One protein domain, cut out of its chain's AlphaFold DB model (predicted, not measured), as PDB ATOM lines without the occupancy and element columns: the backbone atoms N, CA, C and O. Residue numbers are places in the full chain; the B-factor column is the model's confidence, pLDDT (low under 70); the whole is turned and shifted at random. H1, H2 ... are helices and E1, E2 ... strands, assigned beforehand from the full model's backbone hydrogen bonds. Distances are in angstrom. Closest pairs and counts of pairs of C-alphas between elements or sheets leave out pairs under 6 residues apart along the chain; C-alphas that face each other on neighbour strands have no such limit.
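What this domain is: This is residues 2 to 100 of the 220 residues of an uncharacterized protein of Pirellulaceae bacterium (UniProt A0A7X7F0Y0). A twisted five-stranded sheet has H2 and H3 side by side over one face, with no named helix on its other face, and H1 packs on the side of H2 away from H3. The 99 printed residues run E1 E2 H1 E3 H2 E4 E5 H3, class mixed, helices and strands; the mixed sheet's order is E2, E1, E3, E4, E5. The whole is compact, radius of gyration of the C-alphas 12.8 A, spanning 38 by 26 by 21 A.

How they stand to each other: E1, residues 4 to 11, is antiparallel to E2, residues 14 to 21, a hairpin with N 7 and O 18 at 2.8 A, and to E3, residues 43 to 49, with N 8 and O 46 at 2.7 A. E3 is parallel to E4, residues 76 to 81, with N 47 and O 78 at 2.8 A; E4 and antiparallel E5, residues 84 to 86, form a hairpin, N 81 and O 84 at 2.9 A. H2, residues 57 to 71, is on the sheet at a height of 10.0 A, over E1 and E3. On the same face at 9.6 A, H3, residues 89 to 98, is over E5 and only just over E4, where 3 of its C-alphas fall; two layers, helices on one face. H2 and H3 touch, closest C-alphas Leu 67 and Pro 89 at 5.3 A, with a shallow tilt of 31 degrees, opposite ways. H1, residues 27 to 39, is not on the sheet; its residues 30 to 34 touch H2, closest C-alphas Ala 34 and Leu 69 at 6.7 A. E3, H2, E4 make a strand-helix-strand unit, parallel neighbours joined through a helix; E2, H1, E3 make a split one, E1 between; both crossovers are right-handed. Every O i to N i+4 pair is within hydrogen-bond range in H1, H2 and H3.

Where its parts are: E1 begins at C-alpha 4 (-66.184, -24.526, 64.694); H3 ends at C-alpha 98 (-82.082, -36.623, 73.616). E2 measures 23.1 A, E1 22.6 A, H2 21.0 A.

The domain as a whole: The farthest C-alphas, Gly 13 and Ala 100, are 39.5 A apart. The printed part has no cut and no long link. Mean pLDDT of the printed part is 74.6; 32 residues are under 70, among them 88 to 100.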
ATOM      1  N   GLN A   2     -64.588 -29.091  58.490       71.25
ATOM      2  CA  GLN A   2     -64.126 -28.753  59.839       71.25
ATOM      3  C   GLN A   2     -65.210 -27.903  60.506       71.25
ATOM      4  O   GLN A   2     -65.641 -26.909  59.910       71.25
ATOM      5  N   HIS A   3     -65.689 -28.323  61.676       83.69
ATOM      6  CA  HIS A   3     -66.676 -27.574  62.445       83.69
ATOM      7  C   HIS A   3     -65.985 -26.609  63.413       83.69
ATOM      8  O   HIS A   3     -64.823 -26.780  63.777       83.69
ATOM      9  N   ASN A   4     -66.706 -25.565  63.818       85.50
ATOM     10  CA  ASN A   4     -66.184 -24.526  64.694       85.50
ATOM     11  C   ASN A   4     -67.119 -24.309  65.885       85.50
ATOM     12  O   ASN A   4     -68.341 -24.379  65.747       85.50
ATOM     13  N   ILE A   5     -66.526 -23.978  67.029       83.94
ATOM     14  CA  ILE A   5     -67.201 -23.468  68.221       83.94
ATOM     15  C   ILE A   5     -66.873 -21.987  68.329       83.94
ATOM     16  O   ILE A   5     -65.702 -21.609  68.389       83.94
ATOM     17  N   THR A   6     -67.884 -21.129  68.394       85.50
ATOM     18  CA  THR A   6     -67.667 -19.711  68.681       85.50
ATOM     19  C   THR A   6     -67.900 -19.461  70.163       85.50
ATOM     20  O   THR A   6     -68.993 -19.659  70.683       85.50
ATOM     21  N   VAL A   7     -66.859 -18.998  70.850       83.94
ATOM     22  CA  VAL A   7     -66.898 -18.611  72.260       83.94
ATOM     23  C   VAL A   7     -66.793 -17.096  72.341       83.94
ATOM     24  O   VAL A   7     -65.843 -16.495  71.846       83.94
ATOM     25  N   THR A   8     -67.770 -16.455  72.965       84.94
ATOM     26  CA  THR A   8     -67.766 -15.018  73.228       84.94
ATOM     27  C   THR A   8     -67.765 -14.769  74.724       84.94
ATOM     28  O   THR A   8     -68.704 -15.131  75.424       84.94
ATOM     29  N   ILE A   9     -66.739 -14.084  75.206       83.19
ATOM     30  CA  ILE A   9     -66.626 -13.649  76.592       83.19
ATOM     31  C   ILE A   9     -67.105 -12.201  76.658       83.19
ATOM     32  O   ILE A   9     -66.556 -11.323  75.987       83.19
ATOM     33  N   ARG A  10     -68.158 -11.946  77.437       79.69
ATOM     34  CA  ARG A  10     -68.670 -10.596  77.702       79.69
ATOM     35  C   ARG A  10     -68.355 -10.190  79.133       79.69
ATOM     36  O   ARG A  10     -68.897 -10.779  80.060       79.69
ATOM     37  N   GLN A  11     -67.545  -9.154  79.292       79.00
ATOM     38  CA  GLN A  11     -67.244  -8.491  80.559       79.00
ATOM     39  C   GLN A  11     -67.829  -7.071  80.519       79.00
ATOM     40  O   GLN A  11     -68.153  -6.566  79.446       79.00
ATOM     41  N   ALA A  12     -68.039  -6.417  81.663       69.94
ATOM     42  CA  ALA A  12     -68.677  -5.098  81.723       69.94
ATOM     43  C   ALA A  12     -68.040  -4.072  80.749       69.94
ATOM     44  O   ALA A  12     -66.987  -3.504  81.021       69.94
ATOM     45  N   GLY A  13     -68.699  -3.832  79.608       67.00
ATOM     46  CA  GLY A  13     -68.250  -2.903  78.564       67.00
ATOM     47  C   GLY A  13     -67.269  -3.458  77.519       67.00
ATOM     48  O   GLY A  13     -66.928  -2.713  76.605       67.00
ATOM     49  N   ASP A  14     -66.860  -4.730  77.597       77.62
ATOM     50  CA  ASP A  14     -65.976  -5.390  76.618       77.62
ATOM     51  C   ASP A  14     -66.566  -6.743  76.178       77.62
ATOM     52  O   ASP A  14     -67.067  -7.527  76.985       77.62
ATOM     53  N   ALA A  15     -66.531  -7.021  74.878       80.81
ATOM     54  CA  ALA A  15     -66.985  -8.284  74.315       80.81
ATOM     55  C   ALA A  15     -65.920  -8.809  73.359       80.81
ATOM     56  O   ALA A  15     -65.644  -8.203  72.322       80.81
ATOM     57  N   ARG A  16     -65.351  -9.965  73.698       84.19
ATOM     58  CA  ARG A  16     -64.334 -10.631  72.886       84.19
ATOM     59  C   ARG A  16     -64.894 -11.940  72.377       84.19
ATOM     60  O   ARG A  16     -65.266 -12.804  73.165       84.19
ATOM     61  N   ALA A  17     -64.972 -12.066  71.060       84.88
ATOM     62  CA  ALA A  17     -65.377 -13.293  70.396       84.88
ATOM     63  C   ALA A  17     -64.147 -13.994  69.823       84.88
ATOM     64  O   ALA A  17     -63.307 -13.373  69.169       84.88
ATOM     65  N   ARG A  18     -64.071 -15.300  70.048       83.94
ATOM     66  CA  ARG A  18     -63.054 -16.190  69.511       83.94
ATOM     67  C   ARG A  18     -63.751 -17.382  68.876       83.94
ATOM     68  O   ARG A  18     -64.630 -17.987  69.477       83.94
ATOM     69  N   THR A  19     -63.357 -17.719  67.656       85.50
ATOM     70  CA  THR A  19     -63.813 -18.950  67.001       85.50
ATOM     71  C   THR A  19     -62.710 -19.985  67.115       85.50
ATOM     72  O   THR A  19     -61.550 -19.668  66.863       85.50
ATOM     73  N   ILE A  20     -63.075 -21.180  67.558       84.31
ATOM     74  CA  ILE A  20     -62.172 -22.277  67.882       84.31
ATOM     75  C   ILE A  20     -62.569 -23.460  67.003       84.31
ATOM     76  O   ILE A  20     -63.706 -23.929  67.114       84.31
ATOM     77  N   PRO A  21     -61.682 -23.939  66.128       84.62
ATOM     78  CA  PRO A  21     -61.894 -25.199  65.434       84.62
ATOM     79  C   PRO A  21     -62.040 -26.359  66.426       84.62
ATOM     80  O   PRO A  21     -61.361 -26.397  67.454       84.62
ATOM     81  N   THR A  22     -62.938 -27.304  66.152       78.19
ATOM     82  CA  THR A  22     -63.232 -28.427  67.066       78.19
ATOM     83  C   THR A  22     -62.014 -29.312  67.357       78.19
ATOM     84  O   THR A  22     -61.891 -29.855  68.455       78.19
ATOM     85  N   ASP A  23     -61.084 -29.425  66.415       78.75
ATOM     86  CA  ASP A  23     -59.823 -30.164  66.532       78.75
ATOM     87  C   ASP A  23     -58.738 -29.431  67.339       78.75
ATOM     88  O   ASP A  23     -57.798 -30.063  67.820       78.75
ATOM     89  N   GLU A  24     -58.884 -28.121  67.550       82.31
ATOM     90  CA  GLU A  24     -57.993 -27.324  68.402       82.31
ATOM     91  C   GLU A  24     -58.405 -27.341  69.884       82.31
ATOM     92  O   GLU A  24     -57.653 -26.878  70.745       82.31
ATOM     93  N   VAL A  25     -59.572 -27.905  70.217       75.69
ATOM     94  CA  VAL A  25     -60.007 -28.088  71.610       75.69
ATOM     95  C   VAL A  25     -59.327 -29.323  72.204       75.69
ATOM     96  O   VAL A  25     -59.890 -30.412  72.297       75.69
ATOM     97  N   THR A  26     -58.070 -29.146  72.592       78.12
ATOM     98  CA  THR A  26     -57.242 -30.165  73.245       78.12
ATOM     99  C   THR A  26     -57.315 -30.056  74.775       78.12
ATOM    100  O   THR A  26     -57.781 -29.041  75.296       78.12
ATOM    101  N   PRO A  27     -56.839 -31.066  75.532       72.75
ATOM    102  CA  PRO A  27     -56.709 -30.958  76.988       72.75
ATOM    103  C   PRO A  27     -55.911 -29.722  77.429       72.75
ATOM    104  O   PRO A  27     -56.383 -28.974  78.279       72.75
ATOM    105  N   ASP A  28     -54.776 -29.447  76.782       77.75
ATOM    106  CA  ASP A  28     -53.948 -28.265  77.059       77.75
ATOM    107  C   ASP A  28     -54.719 -26.961  76.819       77.75
ATOM    108  O   ASP A  28     -54.602 -26.007  77.587       77.75
ATOM    109  N   PHE A  29     -55.530 -26.914  75.756       85.19
ATOM    110  CA  PHE A  29     -56.394 -25.768  75.508       85.19
ATOM    111  C   PHE A  29     -57.440 -25.607  76.619       85.19
ATOM    112  O   PHE A  29     -57.646 -24.491  77.089       85.19
ATOM    113  N   LEU A  30     -58.087 -26.691  77.053       77.19
ATOM    114  CA  LEU A  30     -59.076 -26.642  78.133       77.19
ATOM    115  C   LEU A  30     -58.449 -26.166  79.450       77.19
ATOM    116  O   LEU A  30     -59.058 -25.362  80.146       77.19
ATOM    117  N   GLU A  31     -57.227 -26.595  79.769       78.69
ATOM    118  CA  GLU A  31     -56.496 -26.108  80.946       78.69
ATOM    119  C   GLU A  31     -56.181 -24.611  80.851       78.69
ATOM    120  O   GLU A  31     -56.436 -23.859  81.792       78.69
ATOM    121  N   GLN A  32     -55.681 -24.153  79.700       87.00
ATOM    122  CA  GLN A  32     -55.414 -22.730  79.466       87.00
ATOM    123  C   GLN A  32     -56.691 -21.895  79.531       87.00
ATOM    124  O   GLN A  32     -56.696 -20.809  80.102       87.00
ATOM    125  N   PHE A  33     -57.779 -22.409  78.963       86.06
ATOM    126  CA  PHE A  33     -59.062 -21.731  78.959       86.06
ATOM    127  C   PHE A  33     -59.667 -21.668  80.363       86.06
ATOM    128  O   PHE A  33     -60.199 -20.633  80.741       86.06
ATOM    129  N   ALA A  34     -59.531 -22.722  81.172       81.44
ATOM    130  CA  ALA A  34     -59.941 -22.696  82.575       81.44
ATOM    131  C   ALA A  34     -59.188 -21.611  83.358       81.44
ATOM    132  O   ALA A  34     -59.815 -20.822  84.063       81.44
ATOM    133  N   ALA A  35     -57.865 -21.521  83.175       87.31
ATOM    134  CA  ALA A  35     -57.054 -20.478  83.796       87.31
ATOM    135  C   ALA A  35     -57.466 -19.069  83.331       87.31
ATOM    136  O   ALA A  35     -57.581 -18.167  84.155       87.31
ATOM    137  N   GLU A  36     -57.746 -18.891  82.032       89.06
ATOM    138  CA  GLU A  36     -58.264 -17.629  81.487       89.06
ATOM    139  C   GLU A  36     -59.589 -17.240  82.153       89.06
ATOM    140  O   GLU A  36     -59.755 -16.090  82.551       89.06
ATOM    141  N   LEU A  37     -60.518 -18.188  82.317       85.31
ATOM    142  CA  LEU A  37     -61.789 -17.928  82.990       85.31
ATOM    143  C   LEU A  37     -61.595 -17.533  84.458       85.31
ATOM    144  O   LEU A  37     -62.230 -16.586  84.914       85.31
ATOM    145  N   ASP A  38     -60.698 -18.193  85.189       86.00
ATOM    146  CA  ASP A  38     -60.448 -17.890  86.604       86.00
ATOM    147  C   ASP A  38     -59.895 -16.471  86.838       86.00
ATOM    148  O   ASP A  38     -60.128 -15.877  87.901       86.00
ATOM    149  N   GLU A  39     -59.207 -15.895  85.848       88.44
ATOM    150  CA  GLU A  39     -58.714 -14.513  85.879       88.44
ATOM    151  C   GLU A  39     -59.823 -13.466  85.654       88.44
ATOM    152  O   GLU A  39     -59.657 -12.300  86.025       88.44
ATOM    153  N   LEU A  40     -60.973 -13.850  85.091       85.06
ATOM    154  CA  LEU A  40     -62.085 -12.934  84.825       85.06
ATOM    155  C   LEU A  40     -62.899 -12.685  86.097       85.06
ATOM    156  O   LEU A  40     -63.372 -13.627  86.723       85.06
ATOM    157  N   GLU A  41     -63.135 -11.427  86.477       82.44
ATOM    158  CA  GLU A  41     -63.952 -11.105  87.661       82.44
ATOM    159  C   GLU A  41     -65.440 -11.450  87.448       82.44
ATOM    160  O   GLU A  41     -65.951 -12.417  88.012       82.44
ATOM    161  N   GLU A  42     -66.134 -10.692  86.593       82.62
ATOM    162  CA  GLU A  42     -67.536 -10.916  86.223       82.62
ATOM    163  C   GLU A  42     -67.671 -10.972  84.701       82.62
ATOM    164  O   GLU A  42     -67.651  -9.949  84.011       82.62
ATOM    165  N   ALA A  43     -67.828 -12.186  84.181       84.81
ATOM    166  CA  ALA A  43     -68.043 -12.435  82.765       84.81
ATOM    167  C   ALA A  43     -69.288 -13.294  82.521       84.81
ATOM    168  O   ALA A  43     -69.660 -14.141  83.337       84.81
ATOM    169  N   ILE A  44     -69.906 -13.072  81.362       84.56
ATOM    170  CA  ILE A  44     -70.899 -13.958  80.763       84.56
ATOM    171  C   ILE A  44     -70.235 -14.652  79.579       84.56
ATOM    172  O   ILE A  44     -69.785 -13.987  78.641       84.56
ATOM    173  N   ILE A  45     -70.211 -15.982  79.605       84.38
ATOM    174  CA  ILE A  45     -69.711 -16.800  78.503       84.38
ATOM    175  C   ILE A  45     -70.876 -17.131  77.579       84.38
ATOM    176  O   ILE A  45     -71.800 -17.846  77.951       84.38
ATOM    177  N   LEU A  46     -70.854 -16.602  76.366       86.62
ATOM    178  CA  LEU A  46     -71.777 -17.006  75.317       86.62
ATOM    179  C   LEU A  46     -71.076 -18.012  74.431       86.62
ATOM    180  O   LEU A  46     -69.954 -17.775  73.989       86.62
ATOM    181  N   LEU A  47     -71.747 -19.106  74.143       85.31
ATOM    182  CA  LEU A  47     -71.199 -20.129  73.294       85.31
ATOM    183  C   LEU A  47     -72.178 -20.469  72.187       85.31
ATOM    184  O   LEU A  47     -73.351 -20.701  72.452       85.31
ATOM    185  N   GLU A  48     -71.687 -20.507  70.958       88.00
ATOM    186  CA  GLU A  48     -72.478 -20.793  69.773       88.00
ATOM    187  C   GLU A  48     -71.877 -21.971  69.002       88.00
ATOM    188  O   GLU A  48     -70.679 -22.007  68.702       88.00
ATOM    189  N   VAL A  49     -72.736 -22.942  68.698       82.69
ATOM    190  CA  VAL A  49     -72.430 -24.147  67.930       82.69
ATOM    191  C   VAL A  49     -73.418 -24.257  66.776       82.69
ATOM    192  O   VAL A  49     -74.614 -24.007  66.936       82.69
ATOM    193  N   SER A  50     -72.916 -24.641  65.604       82.38
ATOM    194  CA  SER A  50     -73.733 -24.846  64.409       82.38
ATOM    195  C   SER A  50     -73.400 -26.161  63.710       82.38
ATOM    196  O   SER A  50     -72.261 -26.639  63.753       82.38
ATOM    197  N   GLY A  51     -74.413 -26.735  63.063       73.25
ATOM    198  CA  GLY A  51     -74.339 -28.011  62.364       73.25
ATOM    199  C   GLY A  51     -74.065 -29.184  63.296       73.25
ATOM    200  O   GLY A  51     -73.418 -30.133  62.860       73.25
ATOM    201  N   PHE A  52     -74.504 -29.121  64.561       72.62
ATOM    202  CA  PHE A  52     -74.142 -30.101  65.591       72.62
ATOM    203  C   PHE A  52     -74.527 -31.535  65.194       72.62
ATOM    204  O   PHE A  52     -73.794 -32.489  65.461       72.62
ATOM    205  N   ASP A  53     -75.632 -31.691  64.467       69.00
ATOM    206  CA  ASP A  53     -76.118 -32.988  63.985       69.00
ATOM    207  C   ASP A  53     -75.138 -33.690  63.032       69.00
ATOM    208  O   ASP A  53     -75.135 -34.920  62.924       69.00
ATOM    209  N   HIS A  54     -74.263 -32.924  62.376       73.44
ATOM    210  CA  HIS A  54     -73.253 -33.421  61.442       73.44
ATOM    211  C   HIS A  54     -71.886 -33.669  62.085       73.44
ATOM    212  O   HIS A  54     -70.969 -34.117  61.397       73.44
ATOM    213  N   TRP A  55     -71.746 -33.401  63.384       67.44
ATOM    214  CA  TRP A  55     -70.489 -33.591  64.097       67.44
ATOM    215  C   TRP A  55     -70.193 -35.065  64.331       67.44
ATOM    216  O   TRP A  55     -71.101 -35.849  64.642       67.44
ATOM    217  N   ASP A  56     -68.917 -35.423  64.254       62.94
ATOM    218  CA  ASP A  56     -68.443 -36.760  64.590       62.94
ATOM    219  C   ASP A  56     -68.314 -36.988  66.113       62.94
ATOM    220  O   ASP A  56     -68.592 -36.114  66.939       62.94
ATOM    221  N   GLU A  57     -67.945 -38.207  66.518       58.59
ATOM    222  CA  GLU A  57     -67.829 -38.564  67.937       58.59
ATOM    223  C   GLU A  57     -66.756 -37.746  68.672       58.59
ATOM    224  O   GLU A  57     -66.956 -37.366  69.829       58.59
ATOM    225  N   GLN A  58     -65.627 -37.467  68.022       59.22
ATOM    226  CA  GLN A  58     -64.522 -36.735  68.630       59.22
ATOM    227  C   GLN A  58     -64.906 -35.269  68.845       59.22
ATOM    228  O   GLN A  58     -64.680 -34.726  69.927       59.22
ATOM    229  N   GLU A  59     -65.564 -34.654  67.864       65.62
ATOM    230  CA  GLU A  59     -66.077 -33.285  67.951       65.62
ATOM    231  C   GLU A  59     -67.127 -33.144  69.064       65.62
ATOM    232  O   GLU A  59     -67.101 -32.194  69.851       65.62
ATOM    233  N   ARG A  60     -68.016 -34.134  69.210       63.75
ATOM    234  CA  ARG A  60     -68.993 -34.171  70.311       63.75
ATOM    235  C   ARG A  60     -68.318 -34.326  71.676       63.75
ATOM    236  O   ARG A  60     -68.719 -33.669  72.633       63.75
ATOM    237  N   ARG A  61     -67.269 -35.150  71.792       59.16
ATOM    238  CA  ARG A  61     -66.481 -35.280  73.037       59.16
ATOM    239  C   ARG A  61     -65.806 -33.964  73.420       59.16
ATOM    240  O   ARG A  61     -65.871 -33.571  74.583       59.16
ATOM    241  N   THR A  62     -65.220 -33.279  72.441       65.06
ATOM    242  CA  THR A  62     -64.679 -31.921  72.574       65.06
ATOM    243  C   THR A  62     -65.728 -30.961  73.140       65.06
ATOM    244  O   THR A  62     -65.474 -30.251  74.115       65.06
ATOM    245  N   TRP A  63     -66.933 -30.983  72.570       70.81
ATOM    246  CA  TRP A  63     -68.050 -30.165  73.026       70.81
ATOM    247  C   TRP A  63     -68.404 -30.417  74.496       70.81
ATOM    248  O   TRP A  63     -68.485 -29.477  75.288       70.81
ATOM    249  N   PHE A  64     -68.543 -31.683  74.893       64.94
ATOM    250  CA  PHE A  64     -68.871 -32.035  76.276       64.94
ATOM    251  C   PHE A  64     -67.772 -31.655  77.270       64.94
ATOM    252  O   PHE A  64     -68.078 -31.224  78.384       64.94
ATOM    253  N   ALA A  65     -66.501 -31.775  76.883       61.69
ATOM    254  CA  ALA A  65     -65.384 -31.355  77.724       61.69
ATOM    255  C   ALA A  65     -65.404 -29.840  77.983       61.69
ATOM    256  O   ALA A  65     -65.107 -29.390  79.091       61.69
ATOM    257  N   LEU A  66     -65.827 -29.054  76.995       68.75
ATOM    258  CA  LEU A  66     -65.969 -27.614  77.145       68.75
ATOM    259  C   LEU A  66     -67.197 -27.236  77.993       68.75
ATOM    260  O   LEU A  66     -67.095 -26.386  78.875       68.75
ATOM    261  N   LEU A  67     -68.337 -27.909  77.798       69.50
ATOM    262  CA  LEU A  67     -69.512 -27.741  78.664       69.50
ATOM    263  C   LEU A  67     -69.197 -28.037  80.134       69.50
ATOM    264  O   LEU A  67     -69.655 -27.308  81.012       69.50
ATOM    265  N   ARG A  68     -68.383 -29.069  80.401       63.22
ATOM    266  CA  ARG A  68     -67.909 -29.408  81.751       63.22
ATOM    267  C   ARG A  68     -67.214 -28.238  82.417       63.22
ATOM    268  O   ARG A  68     -67.524 -27.885  83.550       63.22
ATOM    269  N   LEU A  69     -66.252 -27.669  81.707       68.81
ATOM    270  CA  LEU A  69     -65.456 -26.554  82.187       68.81
ATOM    271  C   LEU A  69     -66.353 -25.353  82.517       68.81
ATOM    272  O   LEU A  69     -66.184 -24.738  83.567       68.81
ATOM    273  N   LEU A  70     -67.355 -25.071  81.680       70.12
ATOM    274  CA  LEU A  70     -68.296 -23.972  81.908       70.12
ATOM    275  C   LEU A  70     -69.255 -24.217  83.082       70.12
ATOM    276  O   LEU A  70     -69.510 -23.277  83.831       70.12
ATOM    277  N   GLU A  71     -69.750 -25.443  83.282       68.88
ATOM    278  CA  GLU A  71     -70.624 -25.792  84.423       68.88
ATOM    279  C   GLU A  71     -69.908 -25.599  85.768       68.88
ATOM    280  O   GLU A  71     -70.534 -25.238  86.762       68.88
ATOM    281  N   HIS A  72     -68.592 -25.827  85.803       65.62
ATOM    282  CA  HIS A  72     -67.770 -25.636  87.001       65.62
ATOM    283  C   HIS A  72     -67.187 -24.232  87.137       65.62
ATOM    284  O   HIS A  72     -66.592 -23.914  88.168       65.62
ATOM    285  N   SER A  73     -67.357 -23.384  86.126       72.62
ATOM    286  CA  SER A  73     -66.920 -22.000  86.204       72.62
ATOM    287  C   SER A  73     -67.845 -21.194  87.122       72.62
ATOM    288  O   SER A  73     -69.042 -21.460  87.237       72.62
ATOM    289  N   ARG A  74     -67.312 -20.140  87.745       77.56
ATOM    290  CA  ARG A  74     -68.127 -19.161  88.490       77.56
ATOM    291  C   ARG A  74     -68.951 -18.237  87.580       77.56
ATOM    292  O   ARG A  74     -69.659 -17.363  88.079       77.56
ATOM    293  N   HIS A  75     -68.816 -18.381  86.262       79.75
ATOM    294  CA  HIS A  75     -69.372 -17.475  85.269       79.75
ATOM    295  C   HIS A  75     -70.728 -17.952  84.772       79.75
ATOM    296  O   HIS A  75     -70.950 -19.137  84.528       79.75
ATOM    297  N   ALA A  76     -71.640 -17.005  84.565       79.19
ATOM    298  CA  ALA A  76     -72.885 -17.312  83.882       79.19
ATOM    299  C   ALA A  76     -72.577 -17.684  82.427       79.19
ATOM    300  O   ALA A  76     -71.805 -16.995  81.758       79.19
ATOM    301  N   SER A  77     -73.211 -18.739  81.924       79.38
ATOM    302  CA  SER A  77     -73.068 -19.155  80.533       79.38
ATOM    303  C   SER A  77     -74.411 -19.164  79.808       79.38
ATOM    304  O   SER A  77     -75.459 -19.395  80.403       79.38
ATOM    305  N   ARG A  78     -74.391 -18.854  78.512       80.69
ATOM    306  CA  ARG A  78     -75.524 -19.051  77.603       80.69
ATOM    307  C   ARG A  78     -75.031 -19.776  76.378       80.69
ATOM    308  O   ARG A  78     -74.021 -19.391  75.798       80.69
ATOM    309  N   ILE A  79     -75.754 -20.803  75.981       81.19
ATOM    310  CA  ILE A  79     -75.337 -21.695  74.911       81.19
ATOM    311  C   ILE A  79     -76.394 -21.658  73.824       81.19
ATOM    312  O   ILE A  79     -77.580 -21.756  74.110       81.19
ATOM    313  N   THR A  80     -75.961 -21.504  72.584       83.81
ATOM    314  CA  THR A  80     -76.806 -21.548  71.397       83.81
ATOM    315  C   THR A  80     -76.343 -22.700  70.525       83.81
ATOM    316  O   THR A  80     -75.166 -22.763  70.175       83.81
ATOM    317  N   ILE A  81     -77.246 -23.611  70.177       76.25
ATOM    318  CA  ILE A  81     -76.950 -24.751  69.304       76.25
ATOM    319  C   ILE A  81     -78.008 -24.789  68.225       76.25
ATOM    320  O   ILE A  81     -79.185 -24.923  68.542       76.25
ATOM    321  N   ASP A  82     -77.611 -24.607  66.967       78.50
ATOM    322  CA  ASP A  82     -78.539 -24.631  65.827       78.50
ATOM    323  C   ASP A  82     -79.793 -23.756  66.047       78.50
ATOM    324  O   ASP A  82     -80.898 -24.073  65.612       78.50
ATOM    325  N   ARG A  83     -79.586 -22.591  66.692       73.00
ATOM    326  CA  ARG A  83     -80.589 -21.571  67.079       73.00
ATOM    327  C   ARG A  83     -81.457 -21.902  68.301       73.00
ATOM    328  O   ARG A  83     -82.288 -21.074  68.669       73.00
ATOM    329  N   ALA A  84     -81.261 -23.045  68.949       71.44
ATOM    330  CA  ALA A  84     -81.832 -23.326  70.262       71.44
ATOM    331  C   ALA A  84     -80.971 -22.684  71.360       71.44
ATOM    332  O   ALA A  84     -79.759 -22.894  71.392       71.44
ATOM    333  N   GLU A  85     -81.588 -21.905  72.250       79.12
ATOM    334  CA  GLU A  85     -80.906 -21.229  73.359       79.12
ATOM    335  C   GLU A  85     -81.079 -21.986  74.682       79.12
ATOM    336  O   GLU A  85     -82.184 -22.383  75.062       79.12
ATOM    337  N   TYR A  86     -79.982 -22.109  75.425       73.00
ATOM    338  CA  TYR A  86     -79.906 -22.738  76.737       73.00
ATOM    339  C   TYR A  86     -79.252 -21.780  77.733       73.00
ATOM    340  O   TYR A  86     -78.253 -21.121  77.434       73.00
ATOM    341  N   ASN A  87     -79.814 -21.719  78.941       70.94
ATOM    342  CA  ASN A  87     -79.334 -20.842  80.014       70.94
ATOM    343  C   ASN A  87     -78.250 -21.486  80.885       70.94
ATOM    344  O   ASN A  87     -77.754 -20.839  81.805       70.94
ATOM    345  N   ASP A  88     -77.925 -22.751  80.629       68.75
ATOM    346  CA  ASP A  88     -76.924 -23.495  81.373       68.75
ATOM    347  C   ASP A  88     -76.334 -24.651  80.527       68.75
ATOM    348  O   ASP A  88     -77.032 -25.204  79.664       68.75
ATOM    349  N   PRO A  89     -75.059 -25.024  80.763       60.16
ATOM    350  CA  PRO A  89     -74.361 -26.136  80.107       60.16
ATOM    351  C   PRO A  89     -75.084 -27.468  80.222       60.16
ATOM    352  O   PRO A  89     -75.128 -28.251  79.270       60.16
ATOM    353  N   PHE A  90     -75.684 -27.708  81.382       60.25
ATOM    354  CA  PHE A  90     -76.399 -28.933  81.678       60.25
ATOM    355  C   PHE A  90     -77.620 -29.132  80.761       60.25
ATOM    356  O   PHE A  90     -77.758 -30.188  80.137       60.25
ATOM    357  N   SER A  91     -78.476 -28.121  80.615       61.41
ATOM    358  CA  SER A  91     -79.668 -28.176  79.763       61.41
ATOM    359  C   SER A  91     -79.301 -28.403  78.296       61.41
ATOM    360  O   SER A  91     -79.955 -29.197  77.621       61.41
ATOM    361  N   ALA A  92     -78.228 -27.760  77.828       62.66
ATOM    362  CA  ALA A  92     -77.716 -27.916  76.469       62.66
ATOM    363  C   ALA A  92     -77.230 -29.349  76.181       62.66
ATOM    364  O   ALA A  92     -77.540 -29.911  75.129       62.66
ATOM    365  N   ALA A  93     -76.500 -29.960  77.123       59.06
ATOM    366  CA  ALA A  93     -76.019 -31.336  76.995       59.06
ATOM    367  C   ALA A  93     -77.167 -32.352  76.946       59.06
ATOM    368  O   ALA A  93     -77.163 -33.238  76.095       59.06
ATOM    369  N   ILE A  94     -78.151 -32.220  77.844       59.78
ATOM    370  CA  ILE A  94     -79.304 -33.126  77.892       59.78
ATOM    371  C   ILE A  94     -80.114 -33.039  76.599       59.78
ATOM    372  O   ILE A  94     -80.416 -34.066  76.004       59.78
ATOM    373  N   ASP A  95     -80.437 -31.831  76.142       61.06
ATOM    374  CA  ASP A  95     -81.307 -31.637  74.981       61.06
ATOM    375  C   ASP A  95     -80.702 -32.225  73.698       61.06
ATOM    376  O   ASP A  95     -81.359 -32.981  72.988       61.06
ATOM    377  N   ARG A  96     -79.409 -31.980  73.449       57.81
ATOM    378  CA  ARG A  96     -78.714 -32.500  72.258       57.81
ATOM    379  C   ARG A  96     -78.399 -33.992  72.309       57.81
ATOM    380  O   ARG A  96     -78.115 -34.593  71.276       57.81
ATOM    381  N   LEU A  97     -78.408 -34.598  73.491       53.22
ATOM    382  CA  LEU A  97     -78.255 -36.045  73.628       53.22
ATOM    383  C   LEU A  97     -79.599 -36.784  73.542       53.22
ATOM    384  O   LEU A  97     -79.612 -37.978  73.260       53.22
ATOM    385  N   VAL A  98     -80.718 -36.085  73.741       49.03
ATOM    386  CA  VAL A  98     -82.082 -36.623  73.616       49.03
ATOM    387  C   VAL A  98     -82.630 -36.452  72.192       49.03
ATOM    388  O   VAL A  98     -83.473 -37.241  71.766       49.03
ATOM    389  N   ASP A  99     -82.108 -35.501  71.416       44.00
ATOM    390  CA  ASP A  99     -82.501 -35.287  70.022       44.00
ATOM    391  C   ASP A  99     -81.833 -36.320  69.088       44.00
ATOM    392  O   ASP A  99     -80.636 -36.281  68.778       44.00
ATOM    393  N   ALA A 100     -82.601 -37.325  68.681       42.09
ATOM    394  CA  ALA A 100     -82.244 -38.199  67.579       42.09
ATOM    395  C   ALA A 100     -83.530 -38.663  66.903       42.09
ATOM    396  O   ALA A 100     -84.307 -39.405  67.501       42.09
TER     397      ALA A 100